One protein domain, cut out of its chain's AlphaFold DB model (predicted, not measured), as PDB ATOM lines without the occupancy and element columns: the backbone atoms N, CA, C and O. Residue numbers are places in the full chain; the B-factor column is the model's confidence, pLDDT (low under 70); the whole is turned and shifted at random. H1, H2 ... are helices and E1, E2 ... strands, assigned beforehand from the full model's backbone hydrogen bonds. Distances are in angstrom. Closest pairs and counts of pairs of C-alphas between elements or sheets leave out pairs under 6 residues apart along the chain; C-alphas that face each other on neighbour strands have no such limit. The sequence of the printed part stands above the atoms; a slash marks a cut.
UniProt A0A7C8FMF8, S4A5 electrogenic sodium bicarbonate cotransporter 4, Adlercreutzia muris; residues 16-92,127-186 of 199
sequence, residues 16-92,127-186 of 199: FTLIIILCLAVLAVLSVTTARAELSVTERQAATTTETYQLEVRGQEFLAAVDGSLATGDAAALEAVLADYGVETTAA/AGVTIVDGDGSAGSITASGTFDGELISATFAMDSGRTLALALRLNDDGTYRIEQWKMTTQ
ATOM      1  N   PHE A  16     102.270  94.164 145.668       89.56
ATOM      2  CA  PHE A  16     101.865  95.512 146.067       89.56
ATOM      3  C   PHE A  16     103.063  96.464 146.229       89.56
ATOM      4  O   PHE A  16     103.018  97.611 145.791       89.56
ATOM      5  N   THR A  17     104.181  95.990 146.784       92.12
ATOM      6  CA  THR A  17     105.405  96.803 146.863       92.12
ATOM      7  C   THR A  17     105.984  97.103 145.483       92.12
ATOM      8  O   THR A  17     106.428  98.221 145.239       92.12
ATOM      9  N   LEU A  18     105.953  96.132 144.561       91.06
ATOM     10  CA  LEU A  18     106.478  96.315 143.207       91.06
ATOM     11  C   LEU A  18     105.664  97.347 142.422       91.06
ATOM     12  O   LEU A  18     106.256  98.216 141.785       91.06
ATOM     13  N   ILE A  19     104.329  97.298 142.498       93.50
ATOM     14  CA  ILE A  19     103.480  98.287 141.815       93.50
ATOM     15  C   ILE A  19     103.670  99.690 142.395       93.50
ATOM     16  O   ILE A  19     103.780 100.634 141.623       93.50
ATOM     17  N   ILE A  20     103.800  99.843 143.720       95.50
ATOM     18  CA  ILE A  20     104.085 101.153 144.325       95.50
ATOM     19  C   ILE A  20     105.425 101.698 143.831       95.50
ATOM     20  O   ILE A  20     105.490 102.854 143.426       95.50
ATOM     21  N   ILE A  21     106.484 100.881 143.836       95.75
ATOM     22  CA  ILE A  21     107.807 101.303 143.351       95.75
ATOM     23  C   ILE A  21     107.725 101.721 141.881       95.75
ATOM     24  O   ILE A  21     108.266 102.762 141.516       95.75
ATOM     25  N   LEU A  22     107.007 100.956 141.051       94.12
ATOM     26  CA  LEU A  22     106.784 101.305 139.651       94.12
ATOM     27  C   LEU A  22     106.025 102.636 139.513       94.12
ATOM     28  O   LEU A  22     106.440 103.487 138.733       94.12
ATOM     29  N   CYS A  23     104.959 102.856 140.290       95.25
ATOM     30  CA  CYS A  23     104.205 104.111 140.285       95.25
ATOM     31  C   CYS A  23     105.070 105.302 140.715       95.25
ATOM     32  O   CYS A  23     105.058 106.332 140.047       95.25
ATOM     33  N   LEU A  24     105.849 105.160 141.791       95.75
ATOM     34  CA  LEU A  24     106.763 106.204 142.258       95.75
ATOM     35  C   LEU A  24     107.839 106.516 141.217       95.75
ATOM     36  O   LEU A  24     108.137 107.685 140.985       95.75
ATOM     37  N   ALA A  25     108.384 105.493 140.554       96.81
ATOM     38  CA  ALA A  25     109.355 105.676 139.484       96.81
ATOM     39  C   ALA A  25     108.753 106.444 138.297       96.81
ATOM     40  O   ALA A  25     109.368 107.390 137.812       96.81
ATOM     41  N   VAL A  26     107.541 106.089 137.858       97.00
ATOM     42  CA  VAL A  26     106.861 106.783 136.750       97.00
ATOM     43  C   VAL A  26     106.572 108.241 137.105       97.00
ATOM     44  O   VAL A  26     106.867 109.127 136.306       97.00
ATOM     45  N   LEU A  27     106.053 108.508 138.307       97.31
ATOM     46  CA  LEU A  27     105.809 109.876 138.772       97.31
ATOM     47  C   LEU A  27     107.105 110.695 138.807       97.31
ATOM     48  O   LEU A  27     107.126 111.814 138.304       97.31
ATOM     49  N   ALA A  28     108.195 110.120 139.324       97.75
ATOM     50  CA  ALA A  28     109.495 110.785 139.369       97.75
ATOM     51  C   ALA A  28     110.022 111.132 137.968       97.75
ATOM     52  O   ALA A  28     110.494 112.248 137.749       97.75
ATOM     53  N   VAL A  29     109.918 110.207 137.007       97.56
ATOM     54  CA  VAL A  29     110.347 110.451 135.620       97.56
ATOM     55  C   VAL A  29     109.534 111.580 134.991       97.56
ATOM     56  O   VAL A  29     110.128 112.490 134.417       97.56
ATOM     57  N   LEU A  30     108.206 111.570 135.151       97.44
ATOM     58  CA  LEU A  30     107.341 112.633 134.632       97.44
ATOM     59  C   LEU A  30     107.703 113.997 135.238       97.44
ATOM     60  O   LEU A  30     107.898 114.960 134.495       97.44
ATOM     61  N   SER A  31     107.905 114.073 136.558       97.56
ATOM     62  CA  SER A  31     108.337 115.308 137.226       97.56
ATOM     63  C   SER A  31     109.681 115.828 136.703       97.56
ATOM     64  O   SER A  31     109.810 117.022 136.450       97.56
ATOM     65  N   VAL A  32     110.671 114.952 136.485       97.62
ATOM     66  CA  VAL A  32     111.982 115.352 135.937       97.62
ATOM     67  C   VAL A  32     111.863 115.854 134.499       97.62
ATOM     68  O   VAL A  32     112.524 116.827 134.139       97.62
ATOM     69  N   THR A  33     111.031 115.219 133.669       97.00
ATOM     70  CA  THR A  33     110.829 115.677 132.286       97.00
ATOM     71  C   THR A  33     110.180 117.056 132.230       97.00
ATOM     72  O   THR A  33     110.658 117.910 131.484       97.00
ATOM     73  N   THR A  34     109.167 117.311 133.065       96.81
ATOM     74  CA  THR A  34     108.536 118.632 133.175       96.81
ATOM     75  C   THR A  34     109.528 119.677 133.681       96.81
ATOM     76  O   THR A  34     109.683 120.715 133.047       96.81
ATOM     77  N   ALA A  35     110.286 119.376 134.741       95.88
ATOM     78  CA  ALA A  35     111.268 120.305 135.301       95.88
ATOM     79  C   ALA A  35     112.365 120.701 134.295       95.88
ATOM     80  O   ALA A  35     112.801 121.847 134.262       95.88
ATOM     81  N   ARG A  36     112.811 119.770 133.440       96.81
ATOM     82  CA  ARG A  36     113.793 120.076 132.385       96.81
ATOM     83  C   ARG A  36     113.226 120.989 131.301       96.81
ATOM     84  O   ARG A  36     113.942 121.860 130.815       96.81
ATOM     85  N   ALA A  37     111.963 120.796 130.930       96.81
ATOM     86  CA  ALA A  37     111.291 121.690 129.996       96.81
ATOM     87  C   ALA A  37     111.174 123.106 130.587       96.81
ATOM     88  O   ALA A  37     111.559 124.071 129.928       96.81
ATOM     89  N   GLU A  38     110.740 123.223 131.845       96.00
ATOM     90  CA  GLU A  38     110.655 124.503 132.562       96.00
ATOM     91  C   GLU A  38     112.016 125.203 132.667       96.00
ATOM     92  O   GLU A  38     112.107 126.410 132.425       96.00
ATOM     93  N   LEU A  39     113.083 124.448 132.952       96.12
ATOM     94  CA  LEU A  39     114.444 124.981 132.992       96.12
ATOM     95  C   LEU A  39     114.831 125.605 131.647       96.12
ATOM     96  O   LEU A  39     115.230 126.762 131.615       96.12
ATOM     97  N   SER A  40     114.640 124.884 130.539       93.69
ATOM     98  CA  SER A  40     115.016 125.389 129.212       93.69
ATOM     99  C   SER A  40     114.285 126.682 128.823       93.69
ATOM    100  O   SER A  40     114.855 127.555 128.169       93.69
ATOM    101  N   VAL A  41     113.023 126.832 129.240       95.25
ATOM    102  CA  VAL A  41     112.245 128.055 129.006       95.25
ATOM    103  C   VAL A  41     112.782 129.192 129.868       95.25
ATOM    104  O   VAL A  41     112.972 130.301 129.371       95.25
ATOM    105  N   THR A  42     113.070 128.909 131.137       95.62
ATOM    106  CA  THR A  42     113.612 129.890 132.082       95.62
ATOM    107  C   THR A  42     114.990 130.382 131.646       95.62
ATOM    108  O   THR A  42     115.257 131.577 131.704       95.62
ATOM    109  N   GLU A  43     115.852 129.493 131.152       94.50
ATOM    110  CA  GLU A  43     117.174 129.845 130.622       94.50
ATOM    111  C   GLU A  43     117.064 130.793 129.424       94.50
ATOM    112  O   GLU A  43     117.753 131.810 129.380       94.50
ATOM    113  N   ARG A  44     116.146 130.523 128.487       91.31
ATOM    114  CA  ARG A  44     115.891 131.426 127.351       91.31
ATOM    115  C   ARG A  44     115.358 132.781 127.807       91.31
ATOM    116  O   ARG A  44     115.802 133.806 127.299       91.31
ATOM    117  N   GLN A  45     114.444 132.795 128.779       92.12
ATOM    118  CA  GLN A  45     113.941 134.040 129.365       92.12
ATOM    119  C   GLN A  45     115.068 134.838 130.027       92.12
ATOM    120  O   GLN A  45     115.195 136.030 129.770       92.12
ATOM    121  N   ALA A  46     115.926 134.184 130.813       92.06
ATOM    122  CA  ALA A  46     117.068 134.820 131.459       92.06
ATOM    123  C   ALA A  46     118.069 135.390 130.439       92.06
ATOM    124  O   ALA A  46     118.532 136.518 130.613       92.06
ATOM    125  N   ALA A  47     118.358 134.653 129.361       88.31
ATOM    126  CA  ALA A  47     119.212 135.125 128.272       88.31
ATOM    127  C   ALA A  47     118.620 136.371 127.595       88.31
ATOM    128  O   ALA A  47     119.275 137.406 127.526       88.31
ATOM    129  N   THR A  48     117.337 136.327 127.215       89.69
ATOM    130  CA  THR A  48     116.645 137.485 126.619       89.69
ATOM    131  C   THR A  48     116.646 138.687 127.564       89.69
ATOM    132  O   THR A  48     116.904 139.817 127.155       89.69
ATOM    133  N   THR A  49     116.380 138.487 128.853       91.56
ATOM    134  CA  THR A  49     116.438 139.572 129.836       91.56
ATOM    135  C   THR A  49     117.843 140.172 129.924       91.56
ATOM    136  O   THR A  49     117.973 141.393 129.871       91.56
ATOM    137  N   THR A  50     118.880 139.338 129.976       91.81
ATOM    138  CA  THR A  50     120.286 139.774 130.037       91.81
ATOM    139  C   THR A  50     120.664 140.613 128.819       91.81
ATOM    140  O   THR A  50     121.081 141.757 128.980       91.81
ATOM    141  N   GLU A  51     120.398 140.109 127.614       91.25
ATOM    142  CA  GLU A  51     120.639 140.833 126.360       91.25
ATOM    143  C   GLU A  51     119.882 142.173 126.318       91.25
ATOM    144  O   GLU A  51     120.359 143.155 125.755       91.25
ATOM    145  N   THR A  52     118.699 142.248 126.948       92.38
ATOM    146  CA  THR A  52     117.910 143.493 126.968       92.38
ATOM    147  C   THR A  52     118.656 144.545 127.758       92.38
ATOM    148  O   THR A  52     118.849 145.659 127.289       92.38
ATOM    149  N   TYR A  53     119.084 144.175 128.963       93.75
ATOM    150  CA  TYR A  53     119.783 145.093 129.843       93.75
ATOM    151  C   TYR A  53     121.135 145.508 129.280       93.75
ATOM    152  O   TYR A  53     121.505 146.662 129.438       93.75
ATOM    153  N   GLN A  54     121.837 144.621 128.583       92.25
ATOM    154  CA  GLN A  54     123.091 144.968 127.921       92.25
ATOM    155  C   GLN A  54     122.900 146.021 126.818       92.25
ATOM    156  O   GLN A  54     123.620 147.017 126.800       92.25
ATOM    157  N   LEU A  55     121.895 145.864 125.946       93.38
ATOM    158  CA  LEU A  55     121.574 146.884 124.938       93.38
ATOM    159  C   LEU A  55     121.171 148.218 125.582       93.38
ATOM    160  O   LEU A  55     121.619 149.273 125.141       93.38
ATOM    161  N   GLU A  56     120.358 148.174 126.638       95.44
ATOM    162  CA  GLU A  56     119.944 149.365 127.389       95.44
ATOM    163  C   GLU A  56     121.142 150.082 128.022       95.44
ATOM    164  O   GLU A  56     121.287 151.290 127.850       95.44
ATOM    165  N   VAL A  57     122.028 149.348 128.703       94.69
ATOM    166  CA  VAL A  57     123.262 149.898 129.282       94.69
ATOM    167  C   VAL A  57     124.093 150.560 128.193       94.69
ATOM    168  O   VAL A  57     124.488 151.711 128.363       94.69
ATOM    169  N   ARG A  58     124.277 149.901 127.044       94.06
ATOM    170  CA  ARG A  58     125.072 150.473 125.958       94.06
ATOM    171  C   ARG A  58     124.452 151.741 125.371       94.06
ATOM    172  O   ARG A  58     125.166 152.704 125.094       94.06
ATOM    173  N   GLY A  59     123.128 151.786 125.245       95.38
ATOM    174  CA  GLY A  59     122.419 153.008 124.869       95.38
ATOM    175  C   GLY A  59     122.604 154.133 125.895       95.38
ATOM    176  O   GLY A  59     122.772 155.289 125.516       95.38
ATOM    177  N   GLN A  60     122.593 153.822 127.195       96.81
ATOM    178  CA  GLN A  60     122.800 154.818 128.254       96.81
ATOM    179  C   GLN A  60     124.248 155.324 128.297       96.81
ATOM    180  O   GLN A  60     124.472 156.514 128.504       96.81
ATOM    181  N   GLU A  61     125.232 154.456 128.056       96.12
ATOM    182  CA  GLU A  61     126.639 154.850 127.907       96.12
ATOM    183  C   GLU A  61     126.839 155.790 126.718       96.12
ATOM    184  O   GLU A  61     127.543 156.794 126.839       96.12
ATOM    185  N   PHE A  62     126.164 155.515 125.598       96.38
ATOM    186  CA  PHE A  62     126.145 156.417 124.451       96.38
ATOM    187  C   PHE A  62     125.556 157.783 124.809       96.38
ATOM    188  O   PHE A  62     126.181 158.807 124.537       96.38
ATOM    189  N   LEU A  63     124.395 157.813 125.474       97.06
ATOM    190  CA  LEU A  63     123.789 159.063 125.945       97.06
ATOM    191  C   LEU A  63     124.728 159.845 126.865       97.06
ATOM    192  O   LEU A  63     124.867 161.052 126.701       97.06
ATOM    193  N   ALA A  64     125.394 159.171 127.803       96.88
ATOM    194  CA  ALA A  64     126.339 159.806 128.716       96.88
ATOM    195  C   ALA A  64     127.561 160.386 127.981       96.88
ATOM    196  O   ALA A  64     128.046 161.459 128.341       96.88
ATOM    197  N   ALA A  65     128.051 159.706 126.939       95.81
ATOM    198  CA  ALA A  65     129.140 160.209 126.108       95.81
ATOM    199  C   ALA A  65     128.714 161.442 125.292       95.81
ATOM    200  O   ALA A  65     129.443 162.437 125.256       95.81
ATOM    201  N   VAL A  66     127.516 161.410 124.694       95.81
ATOM    202  CA  VAL A  66     126.934 162.560 123.983       95.81
ATOM    203  C   VAL A  66     126.749 163.737 124.941       95.81
ATOM    204  O   VAL A  66     127.232 164.829 124.649       95.81
ATOM    205  N   ASP A  67     126.150 163.520 126.112       95.69
ATOM    206  CA  ASP A  67     125.954 164.553 127.138       95.69
ATOM    207  C   ASP A  67     127.285 165.181 127.586       95.69
ATOM    208  O   ASP A  67     127.432 166.403 127.601       95.69
ATOM    209  N   GLY A  68     128.311 164.359 127.842       94.31
ATOM    210  CA  GLY A  68     129.653 164.840 128.178       94.31
ATOM    211  C   GLY A  68     130.292 165.703 127.080       94.31
ATOM    212  O   GLY A  68     130.964 166.697 127.380       94.31
ATOM    213  N   SER A  69     130.059 165.366 125.808       94.81
ATOM    214  CA  SER A  69     130.548 166.160 124.672       94.81
ATOM    215  C   SER A  69     129.818 167.502 124.541       94.81
ATOM    216  O   SER A  69     130.459 168.544 124.380       94.81
ATOM    217  N   LEU A  70     128.494 167.504 124.717       93.38
ATOM    218  CA  LEU A  70     127.662 168.704 124.646       93.38
ATOM    219  C   LEU A  70     127.941 169.663 125.808       93.38
ATOM    220  O   LEU A  70     128.029 170.870 125.595       93.38
ATOM    221  N   ALA A  71     128.193 169.140 127.011       92.50
ATOM    222  CA  ALA A  71     128.580 169.942 128.173       92.50
ATOM    223  C   ALA A  71     129.902 170.707 127.967       92.50
ATOM    224  O   ALA A  71     130.118 171.756 128.579       92.50
ATOM    225  N   THR A  72     130.782 170.203 127.097       90.00
ATOM    226  CA  THR A  72     132.026 170.887 126.712       90.00
ATOM    227  C   THR A  72     131.769 171.989 125.673       90.00
ATOM    228  O   THR A  72     132.549 172.938 125.580       90.00
ATOM    229  N   GLY A  73     130.669 171.893 124.915       86.12
ATOM    230  CA  GLY A  73     130.325 172.806 123.821       86.12
ATOM    231  C   GLY A  73     131.241 172.681 122.600       86.12
ATOM    232  O   GLY A  73     131.292 173.592 121.775       86.12
ATOM    233  N   ASP A  74     131.997 171.585 122.501       88.38
ATOM    234  CA  ASP A  74     132.968 171.346 121.435       88.38
ATOM    235  C   ASP A  74     132.398 170.379 120.391       88.38
ATOM    236  O   ASP A  74     132.170 169.199 120.663       88.38
ATOM    237  N   ALA A  75     132.207 170.879 119.169       88.50
ATOM    238  CA  ALA A  75     131.723 170.080 118.049       88.50
ATOM    239  C   ALA A  75     132.686 168.936 117.689       88.50
ATOM    240  O   ALA A  75     132.232 167.861 117.303       88.50
ATOM    241  N   ALA A  76     134.000 169.127 117.868       91.38
ATOM    242  CA  ALA A  76     134.982 168.076 117.608       91.38
ATOM    243  C   ALA A  76     134.894 166.945 118.645       91.38
ATOM    244  O   ALA A  76     135.109 165.780 118.312       91.38
ATOM    245  N   ALA A  77     134.543 167.271 119.894       92.75
ATOM    246  CA  ALA A  77     134.307 166.274 120.933       92.75
ATOM    247  C   ALA A  77     133.070 165.421 120.617       92.75
ATOM    248  O   ALA A  77     133.117 164.203 120.782       92.75
ATOM    249  N   LEU A  78     131.990 166.039 120.122       93.50
ATOM    250  CA  LEU A  78     130.805 165.304 119.680       93.50
ATOM    251  C   LEU A  78     131.135 164.403 118.486       93.50
ATOM    252  O   LEU A  78     130.816 163.220 118.518       93.50
ATOM    253  N   GLU A  79     131.825 164.920 117.467       93.50
ATOM    254  CA  GLU A  79     132.227 164.136 116.292       93.50
ATOM    255  C   GLU A  79     133.091 162.923 116.677       93.50
ATOM    256  O   GLU A  79     132.879 161.823 116.166       93.50
ATOM    257  N   ALA A  80     134.009 163.084 117.636       93.62
ATOM    258  CA  ALA A  80     134.819 161.984 118.152       93.62
ATOM    259  C   ALA A  80     133.978 160.912 118.867       93.62
ATOM    260  O   ALA A  80     134.217 159.722 118.666       93.62
ATOM    261  N   VAL A  81     132.985 161.316 119.671       95.00
ATOM    262  CA  VAL A  81     132.037 160.380 120.300       95.00
ATOM    263  C   VAL A  81     131.227 159.649 119.236       95.00
ATOM    264  O   VAL A  81     131.126 158.429 119.278       95.00
ATOM    265  N   LEU A  82     130.680 160.357 118.250       94.81
ATOM    266  CA  LEU A  82     129.907 159.739 117.174       94.81
ATOM    267  C   LEU A  82     130.741 158.708 116.397       94.81
ATOM    268  O   LEU A  82     130.269 157.597 116.155       94.81
ATOM    269  N   ALA A  83     132.004 159.021 116.103       93.56
ATOM    270  CA  ALA A  83     132.924 158.097 115.445       93.56
ATOM    271  C   ALA A  83     133.219 156.832 116.277       93.56
ATOM    272  O   ALA A  83     133.270 155.742 115.708       93.56
ATOM    273  N   ASP A  84     133.364 156.945 117.605       93.44
ATOM    274  CA  ASP A  84     133.574 155.795 118.508       93.44
ATOM    275  C   ASP A  84     132.400 154.801 118.470       93.44
ATOM    276  O   ASP A  84     132.579 153.589 118.590       93.44
ATOM    277  N   TYR A  85     131.194 155.310 118.218       94.31
ATOM    278  CA  TYR A  85     129.967 154.521 118.108       94.31
ATOM    279  C   TYR A  85     129.574 154.187 116.659       94.31
ATOM    280  O   TYR A  85     128.478 153.677 116.427       94.31
ATOM    281  N   GLY A  86     130.443 154.453 115.678       93.31
ATOM    282  CA  GLY A  86     130.165 154.159 114.268       93.31
ATOM    283  C   GLY A  86     129.012 154.980 113.680       93.31
ATOM    284  O   GLY A  86     128.325 154.515 112.771       93.31
ATOM    285  N   VAL A  87     128.762 156.173 114.222       94.12
ATOM    286  CA  VAL A  87     127.757 157.108 113.712       94.12
ATOM    287  C   VAL A  87     128.402 157.994 112.649       94.12
ATOM    288  O   VAL A  87     129.268 158.821 112.939       94.12
ATOM    289  N   GLU A  88     127.974 157.829 111.402       92.50
ATOM    290  CA  GLU A  88     128.519 158.573 110.271       92.50
ATOM    291  C   GLU A  88     127.894 159.968 110.174       92.50
ATOM    292  O   GLU A  88     126.674 160.123 110.087       92.50
ATOM    293  N   THR A  89     128.732 161.005 110.135       89.25
ATOM    294  CA  THR A  89     128.252 162.369 109.884       89.25
ATOM    295  C   THR A  89     127.972 162.540 108.394       89.25
ATOM    296  O   THR A  89     128.880 162.529 107.562       89.25
ATOM    297  N   THR A  90     126.701 162.707 108.047       80.25
ATOM    298  CA  THR A  90     126.273 163.035 106.691       80.25
ATOM    299  C   THR A  90     126.540 164.513 106.458       80.25
ATOM    300  O   THR A  90     125.947 165.373 107.105       80.25
ATOM    301  N   ALA A  91     127.437 164.831 105.524       60.06
ATOM    302  CA  ALA A  91     127.606 166.208 105.085       60.06
ATOM    303  C   ALA A  91     126.268 166.718 104.532       60.06
ATOM    304  O   ALA A  91     125.709 166.105 103.617       60.06
ATOM    305  N   ALA A  92     125.764 167.830 105.076       48.84
ATOM    306  CA  ALA A  92     124.591 168.506 104.541       48.84
ATOM    307  C   ALA A  92     124.754 168.665 103.023       48.84
ATOM    308  O   ALA A  92     125.748 169.230 102.553       48.84
ATOM    309  N   ALA A 127     128.354 149.267 108.100       60.31
ATOM    310  CA  ALA A 127     129.567 148.731 108.716       60.31
ATOM    311  C   ALA A 127     129.784 149.354 110.103       60.31
ATOM    312  O   ALA A 127     130.395 150.408 110.240       60.31
ATOM    313  N   GLY A 128     129.205 148.720 111.118       73.12
ATOM    314  CA  GLY A 128     129.164 149.242 112.466       73.12
ATOM    315  C   GLY A 128     130.461 148.956 113.198       73.12
ATOM    316  O   GLY A 128     131.260 148.107 112.799       73.12
ATOM    317  N   VAL A 129     130.660 149.655 114.304       86.38
ATOM    318  CA  VAL A 129     131.762 149.387 115.218       86.38
ATOM    319  C   VAL A 129     131.320 148.292 116.178       86.38
ATOM    320  O   VAL A 129     130.326 148.433 116.892       86.38
ATOM    321  N   THR A 130     132.053 147.179 116.196       86.25
ATOM    322  CA  THR A 130     131.857 146.144 117.211       86.25
ATOM    323  C   THR A 130     132.437 146.627 118.531       86.25
ATOM    324  O   THR A 130     133.649 146.783 118.682       86.25
ATOM    325  N   ILE A 131     131.555 146.828 119.493       82.00
ATOM    326  CA  ILE A 131     131.889 147.103 120.877       82.00
ATOM    327  C   ILE A 131     131.953 145.757 121.587       82.00
ATOM    328  O   ILE A 131     130.972 145.014 121.656       82.00
ATOM    329  N   VAL A 132     133.140 145.433 122.085       68.56
ATOM    330  CA  VAL A 132     133.360 144.240 122.899       68.56
ATOM    331  C   VAL A 132     133.265 144.655 124.358       68.56
ATOM    332  O   VAL A 132     134.100 145.432 124.827       68.56
ATOM    333  N   ASP A 133     132.281 144.122 125.079       62.88
ATOM    334  CA  ASP A 133     132.222 144.284 126.527       62.88
ATOM    335  C   ASP A 133     133.448 143.594 127.152       62.88
ATOM    336  O   ASP A 133     133.702 142.401 126.968       62.88
ATOM    337  N   GLY A 134     134.253 144.361 127.894       55.41
ATOM    338  CA  GLY A 134     135.466 143.868 128.560       55.41
ATOM    339  C   GLY A 134     135.203 142.886 129.711       55.41
ATOM    340  O   GLY A 134     136.150 142.434 130.355       55.41
ATOM    341  N   ASP A 135     133.935 142.570 129.984       56.91
ATOM    342  CA  ASP A 135     133.477 141.681 131.053       56.91
ATOM    343  C   ASP A 135     133.303 140.214 130.613       56.91
ATOM    344  O   ASP A 135     133.087 139.342 131.457       56.91
ATOM    345  N   GLY A 136     133.456 139.921 129.315       51.16
ATOM    346  CA  GLY A 136     133.314 138.572 128.764       51.16
ATOM    347  C   GLY A 136     131.865 138.089 128.637       51.16
ATOM    348  O   GLY A 136     131.645 136.877 128.551       51.16
ATOM    349  N   SER A 137     130.884 138.995 128.643       55.62
ATOM    350  CA  SER A 137     129.482 138.665 128.403       55.62
ATOM    351  C   SER A 137     129.217 138.251 126.944       55.62
ATOM    352  O   SER A 137     129.954 138.583 126.018       55.62
ATOM    353  N   ALA A 138     128.176 137.440 126.747       52.50
ATOM    354  CA  ALA A 138     128.061 136.455 125.668       52.50
ATOM    355  C   ALA A 138     127.666 136.981 124.269       52.50
ATOM    356  O   ALA A 138     127.314 136.172 123.413       52.50
ATOM    357  N   GLY A 139     127.731 138.285 123.997       65.75
ATOM    358  CA  GLY A 139     127.349 138.817 122.688       65.75
ATOM    359  C   GLY A 139     128.132 140.061 122.304       65.75
ATOM    360  O   GLY A 139     128.200 141.012 123.077       65.75
ATOM    361  N   SER A 140     128.697 140.064 121.096       82.19
ATOM    362  CA  SER A 140     129.199 141.287 120.472       82.19
ATOM    363  C   SER A 140     128.038 142.251 120.246       82.19
ATOM    364  O   SER A 140     127.017 141.864 119.676       82.19
ATOM    365  N   ILE A 141     128.199 143.512 120.651       90.81
ATOM    366  CA  ILE A 141     127.265 144.576 120.281       90.81
ATOM    367  C   ILE A 141     127.882 145.343 119.121       90.81
ATOM    368  O   ILE A 141     128.984 145.870 119.226       90.81
ATOM    369  N   THR A 142     127.171 145.434 118.007       93.19
ATOM    370  CA  THR A 142     127.556 146.288 116.882       93.19
ATOM    371  C   THR A 142     126.766 147.586 116.959       93.19
ATOM    372  O   THR A 142     125.536 147.549 116.965       93.19
ATOM    373  N   ALA A 143     127.458 148.723 117.029       94.38
ATOM    374  CA  ALA A 143     126.849 150.046 116.942       94.38
ATOM    375  C   ALA A 143     127.016 150.629 115.541       94.38
ATOM    376  O   ALA A 143     128.076 150.512 114.930       94.38
ATOM    377  N   SER A 144     125.971 151.264 115.036       94.69
ATOM    378  CA  SER A 144     126.007 152.021 113.789       94.69
ATOM    379  C   SER A 144     125.019 153.174 113.855       94.69
ATOM    380  O   SER A 144     124.080 153.160 114.652       94.69
ATOM    381  N   GLY A 145     125.202 154.182 113.012       95.19
ATOM    382  CA  GLY A 145     124.252 155.278 112.957       95.19
ATOM    383  C   GLY A 145     124.576 156.333 111.921       95.19
ATOM    384  O   GLY A 145     125.561 156.236 111.194       95.19
ATOM    385  N   THR A 146     123.744 157.365 111.893       96.06
ATOM    386  CA  THR A 146     123.944 158.563 111.084       96.06
ATOM    387  C   THR A 146     123.691 159.821 111.906       96.06
ATOM    388  O   THR A 146     122.903 159.825 112.854       96.06
ATOM    389  N   PHE A 147     124.364 160.901 111.531       95.00
ATOM    390  CA  PHE A 147     124.143 162.235 112.069       95.00
ATOM    391  C   PHE A 147     124.063 163.245 110.926       95.00
ATOM    392  O   PHE A 147     124.979 163.318 110.113       95.00
ATOM    393  N   ASP A 148     122.982 164.015 110.843       92.69
ATOM    394  CA  ASP A 148     122.763 165.013 109.779       92.69
ATOM    395  C   ASP A 148     123.039 166.466 110.219       92.69
ATOM    396  O   ASP A 148     122.822 167.404 109.451       92.69
ATOM    397  N   GLY A 149     123.539 166.654 111.444       89.69
ATOM    398  CA  GLY A 149     123.750 167.960 112.070       89.69
ATOM    399  C   GLY A 149     122.695 168.314 113.121       89.69
ATOM    400  O   GLY A 149     123.008 169.044 114.058       89.69
ATOM    401  N   GLU A 150     121.482 167.764 113.019       92.50
ATOM    402  CA  GLU A 150     120.381 168.021 113.958       92.50
ATOM    403  C   GLU A 150     119.899 166.733 114.637       92.50
ATOM    404  O   GLU A 150     119.614 166.727 115.833       92.50
ATOM    405  N   LEU A 151     119.832 165.626 113.902       95.69
ATOM    406  CA  LEU A 151     119.326 164.342 114.357       95.69
ATOM    407  C   LEU A 151     120.432 163.286 114.342       95.69
ATOM    408  O   LEU A 151     120.991 162.945 113.300       95.69
ATOM    409  N   ILE A 152     120.707 162.725 115.513       96.75
ATOM    410  CA  ILE A 152     121.557 161.551 115.691       96.75
ATOM    411  C   ILE A 152     120.649 160.323 115.704       96.75
ATOM    412  O   ILE A 152     119.819 160.188 116.600       96.75
ATOM    413  N   SER A 153     120.819 159.413 114.750       96.75
ATOM    414  CA  SER A 153     120.144 158.110 114.725       96.75
ATOM    415  C   SER A 153     121.171 157.013 114.954       96.75
ATOM    416  O   SER A 153     122.077 156.861 114.144       96.75
ATOM    417  N   ALA A 154     121.038 156.240 116.032       96.44
ATOM    418  CA  ALA A 154     121.957 155.149 116.353       96.44
ATOM    419  C   ALA A 154     121.206 153.836 116.590       96.44
ATOM    420  O   ALA A 154     120.092 153.814 117.116       96.44
ATOM    421  N   THR A 155     121.831 152.730 116.202       96.56
ATOM    422  CA  THR A 155     121.335 151.370 116.393       96.56
ATOM    423  C   THR A 155     122.420 150.513 117.021       96.56
ATOM    424  O   THR A 155     123.539 150.449 116.521       96.56
ATOM    425  N   PHE A 156     122.060 149.819 118.095       95.06
ATOM    426  CA  PHE A 156     122.874 148.793 118.737       95.06
ATOM    427  C   PHE A 156     122.263 147.440 118.421       95.06
ATOM    428  O   PHE A 156     121.075 147.251 118.672       95.06
ATOM    429  N   ALA A 157     123.043 146.515 117.877       93.06
ATOM    430  CA  ALA A 157     122.573 145.198 117.466       93.06
ATOM    431  C   ALA A 157     123.435 144.090 118.068       93.06
ATOM    432  O   ALA A 157     124.657 144.197 118.094       93.06
ATOM    433  N   MET A 158     122.787 143.020 118.519       90.94
ATOM    434  CA  MET A 158     123.438 141.779 118.935       90.94
ATOM    435  C   MET A 158     123.298 140.702 117.864       90.94
ATOM    436  O   MET A 158     122.357 140.720 117.070       90.94
ATOM    437  N   ASP A 159     124.174 139.699 117.925       86.56
ATOM    438  CA  ASP A 159     124.118 138.514 117.060       86.56
ATOM    439  C   ASP A 159     122.807 137.716 117.215       86.56
ATOM    440  O   ASP A 159     122.397 137.007 116.302       86.56
ATOM    441  N   SER A 160     122.099 137.872 118.342       85.00
ATOM    442  CA  SER A 160     120.765 137.296 118.567       85.00
ATOM    443  C   SER A 160     119.646 137.966 117.754       85.00
ATOM    444  O   SER A 160     118.500 137.518 117.797       85.00
ATOM    445  N   GLY A 161     119.943 139.057 117.035       88.31
ATOM    446  CA  GLY A 161     118.974 139.849 116.269       88.31
ATOM    447  C   GLY A 161     118.246 140.899 117.097       88.31
ATOM    448  O   GLY A 161     117.395 141.631 116.586       88.31
ATOM    449  N   ARG A 162     118.558 141.001 118.387       90.50
ATOM    450  CA  ARG A 162     117.994 142.029 119.257       90.50
ATOM    451  C   ARG A 162     118.682 143.354 119.011       90.50
ATOM    452  O   ARG A 162     119.905 143.414 118.889       90.50
ATOM    453  N   THR A 163     117.881 144.408 118.933       94.44
ATOM    454  CA  THR A 163     118.365 145.740 118.600       94.44
ATOM    455  C   THR A 163     117.747 146.809 119.485       94.44
ATOM    456  O   THR A 163     116.574 146.736 119.849       94.44
ATOM    457  N   LEU A 164     118.527 147.835 119.804       96.44
ATOM    458  CA  LEU A 164     118.045 149.087 120.369       96.44
ATOM    459  C   LEU A 164     118.279 150.190 119.339       96.44
ATOM    460  O   LEU A 164     119.423 150.502 119.024       96.44
ATOM    461  N   ALA A 165     117.197 150.775 118.830       96.62
ATOM    462  CA  ALA A 165     117.244 151.950 117.969       96.62
ATOM    463  C   ALA A 165     116.891 153.198 118.783       96.62
ATOM    464  O   ALA A 165     115.839 153.241 119.435       96.62
ATOM    465  N   LEU A 166     117.744 154.215 118.720       97.38
ATOM    466  CA  LEU A 166     117.536 155.495 119.384       97.38
ATOM    467  C   LEU A 166     117.727 156.668 118.425       97.38
ATOM    468  O   LEU A 166     118.509 156.592 117.478       97.38
ATOM    469  N   ALA A 167     116.999 157.752 118.690       97.25
ATOM    470  CA  ALA A 167     117.090 158.992 117.932       97.25
ATOM    471  C   ALA A 167     117.144 160.188 118.885       97.25
ATOM    472  O   ALA A 167     116.283 160.322 119.762       97.25
ATOM    473  N   LEU A 168     118.151 161.044 118.718       97.38
ATOM    474  CA  LEU A 168     118.387 162.234 119.534       97.38
ATOM    475  C   LEU A 168     118.359 163.464 118.640       97.38
ATOM    476  O   LEU A 168     119.177 163.577 117.731       97.38
ATOM    477  N   ARG A 169     117.450 164.396 118.917       96.88
ATOM    478  CA  ARG A 169     117.447 165.709 118.273       96.88
ATOM    479  C   ARG A 169     118.245 166.687 119.122       96.88
ATOM    480  O   ARG A 169     117.908 166.880 120.290       96.88
ATOM    481  N   LEU A 170     119.287 167.270 118.548       94.75
ATOM    482  CA  LEU A 170     120.061 168.341 119.160       94.75
ATOM    483  C   LEU A 170     119.276 169.651 119.096       94.75
ATOM    484  O   LEU A 170     118.586 169.935 118.120       94.75
ATOM    485  N   ASN A 171     119.393 170.443 120.152       91.62
ATOM    486  CA  ASN A 171     118.817 171.774 120.245       91.62
ATOM    487  C   ASN A 171     119.928 172.829 120.115       91.62
ATOM    488  O   ASN A 171     121.076 172.593 120.497       91.62
ATOM    489  N   ASP A 172     119.569 174.035 119.671       86.12
ATOM    490  CA  ASP A 172     120.502 175.169 119.538       86.12
ATOM    491  C   ASP A 172     121.110 175.635 120.879       86.12
ATOM    492  O   ASP A 172     122.093 176.375 120.904       86.12
ATOM    493  N   ASP A 173     120.521 175.228 122.007       86.50
ATOM    494  CA  ASP A 173     120.971 175.565 123.360       86.50
ATOM    495  C   ASP A 173     122.023 174.590 123.923       86.50
ATOM    496  O   ASP A 173     122.407 174.708 125.087       86.50
ATOM    497  N   GLY A 174     122.498 173.642 123.107       84.69
ATOM    498  CA  GLY A 174     123.472 172.628 123.514       84.69
ATOM    499  C   GLY A 174     122.865 171.479 124.322       84.69
ATOM    500  O   GLY A 174     123.601 170.698 124.918       84.69
ATOM    501  N   THR A 175     121.537 171.361 124.359       91.25
ATOM    502  CA  THR A 175     120.836 170.201 124.924       91.25
ATOM    503  C   THR A 175     120.348 169.260 123.822       91.25
ATOM    504  O   THR A 175     120.465 169.553 122.632       91.25
ATOM    505  N   TYR A 176     119.782 168.114 124.200       94.81
ATOM    506  CA  TYR A 176     119.151 167.195 123.258       94.81
ATOM    507  C   TYR A 176     117.801 166.700 123.774       94.81
ATOM    508  O   TYR A 176     117.517 166.697 124.975       94.81
ATOM    509  N   ARG A 177     116.961 166.237 122.850       96.75
ATOM    510  CA  ARG A 177     115.711 165.532 123.132       96.75
ATOM    511  C   ARG A 177     115.775 164.125 122.558       96.75
ATOM    512  O   ARG A 177     116.069 163.942 121.383       96.75
ATOM    513  N   ILE A 178     115.413 163.142 123.373       97.50
ATOM    514  CA  ILE A 178     115.222 161.764 122.914       97.50
ATOM    515  C   ILE A 178     113.888 161.693 122.160       97.50
ATOM    516  O   ILE A 178     112.831 161.887 122.760       97.50
ATOM    517  N   GLU A 179     113.931 161.447 120.851       97.06
ATOM    518  CA  GLU A 179     112.735 161.258 120.011       97.06
ATOM    519  C   GLU A 179     112.316 159.791 119.951       97.06
ATOM    520  O   GLU A 179     111.127 159.480 119.888       97.06
ATOM    521  N   GLN A 180     113.294 158.886 120.006       96.75
ATOM    522  CA  GLN A 180     113.061 157.453 119.943       96.75
ATOM    523  C   GLN A 180     113.968 156.712 120.918       96.75
ATOM    524  O   GLN A 180     115.167 156.968 120.997       96.75
ATOM    525  N   TRP A 181     113.367 155.748 121.611       97.25
ATOM    526  CA  TRP A 181     114.051 154.699 122.355       97.25
ATOM    527  C   TRP A 181     113.268 153.402 122.158       97.25
ATOM    528  O   TRP A 181     112.235 153.184 122.795       97.25
ATOM    529  N   LYS A 182     113.681 152.589 121.185       96.44
ATOM    530  CA  LYS A 182     112.900 151.437 120.728       96.44
ATOM    531  C   LYS A 182     113.744 150.172 120.716       96.44
ATOM    532  O   LYS A 182     114.559 149.965 119.819       96.44
ATOM    533  N   MET A 183     113.467 149.294 121.673       94.62
ATOM    534  CA  MET A 183     113.945 147.916 121.663       94.62
ATOM    535  C   MET A 183     113.133 147.099 120.646       94.62
ATOM    536  O   MET A 183     111.901 147.104 120.677       94.62
ATOM    537  N   THR A 184     113.813 146.396 119.745       92.12
ATOM    538  CA  THR A 184     113.219 145.517 118.731       92.12
ATOM    539  C   THR A 184     113.949 144.173 118.722       92.12
ATOM    540  O   THR A 184     115.044 144.013 119.258       92.12
ATOM    541  N   THR A 185     113.321 143.147 118.165       87.44
ATOM    542  CA  THR A 185     113.970 141.865 117.891       87.44
ATOM    543  C   THR A 185     113.695 141.527 116.442       87.44
ATOM    544  O   THR A 185     112.541 141.337 116.059       87.44
ATOM    545  N   GLN A 186     114.744 141.531 115.629       79.19
ATOM    546  CA  GLN A 186     114.670 141.064 114.261       79.19
ATOM    547  C   GLN A 186     114.604 139.543 114.284       79.19
ATOM    548  O   GLN A 186     115.391 138.880 114.958       79.19
TER     549      GLN A 186
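AT A GLANCE: This is residues 16 to 92 and 127 to 186 of the 199 residues of the protein "S4A5 electrogenic sodium bicarbonate cotransporter 4" of Adlercreutzia muris (UniProt A0A7C8FMF8). One very long helix, H1, sticks out with its residues 16 to 46 like a handle from a compact head, where its residues 48 to 70 pack on a twisted sheet of six strands. A short helix, H2, folds back beside the last turns of H1 and lies over E1 of that sheet. The printed part has 137 residues, with two named helices and then six named strands, H1 H2 E1 E2 E3 E4 E5 E6; the class is mixed, helices and strands. The sheet is branched and mixed, antiparallel but for the parallel pair E1 and E3. The whole is extended, with a radius of gyration of the C-alphas of 23.6 A, and spans 86 by 24 by 24 A, the free arm of H1 making the length.

HOW THE PARTS SIT: Start with H1, residues 16 to 72, which is on the sheet but only grazes it, with its residues 48 to 70. Look at Leu 55: its C-alpha is 6.2 A from that of Leu 164 in E5, residues 162 to 170. With its residues 65 to 70 alone, H1 touches H2, residues 75 to 84, in a helical hairpin at a shallow tilt of 25 degrees, opposite ways; the closest C-alphas are those of Ser 69 and Leu 78, 5.1 A. H2 is on the sheet at a height of 9.5 A, over E1, residues 87 to 89, and runs along the strands at 21 degrees to E1 on the local plane; its line rises 37 degrees out of that plane, only just short of standing up from the sheet. In H2 every O i to N i+4 pair is within hydrogen-bond range, in H1 52 of 53. E1 and E2, residues 129 to 131, lie on one side of E3, residues 141 to 147, and E4, residues 151 to 158, on the other side. Find N 88 and O 145 at 2.9 A for E1 and E3, N 129 and O 143 at 2.8 A for E2 and E3, and N 144 and O 155 at 3.0 A for E3 and E4. E5 follows E4, with N 154 and O 166 at 2.9 A, and then comes the edge strand E6, residues 176 to 185, with N 165 and O 182 at 2.9 A. E2 E3 E4 E5 E6 form a meander, each strand the antiparallel neighbour of the one before.

IN THESE COORDINATES: Find C-alpha 16 at (101.865, 95.512, 146.067); from there H1 runs 83.5 A to C-alpha 72 at (132.026, 170.887, 126.712). H2 is 14.4 A long, E1 6.5 A, E2 6.1 A, E3 19.7 A and E4 23.4 A. E5 and E6 are 26.4 A each, and E6 ends at C-alpha 185, (113.970, 141.865, 117.891).

THE WHOLE: The C-alphas of Phe 16 and Ala 92 are the two farthest apart, 87.0 A. Residues 93 to 126 are not printed, and C-alphas 92 and 127 stand 20.8 A apart across this cut. Of the links that are printed whole, none is long. Confidence is under 70 at residues 91 to 92, 127 and 132 to 139.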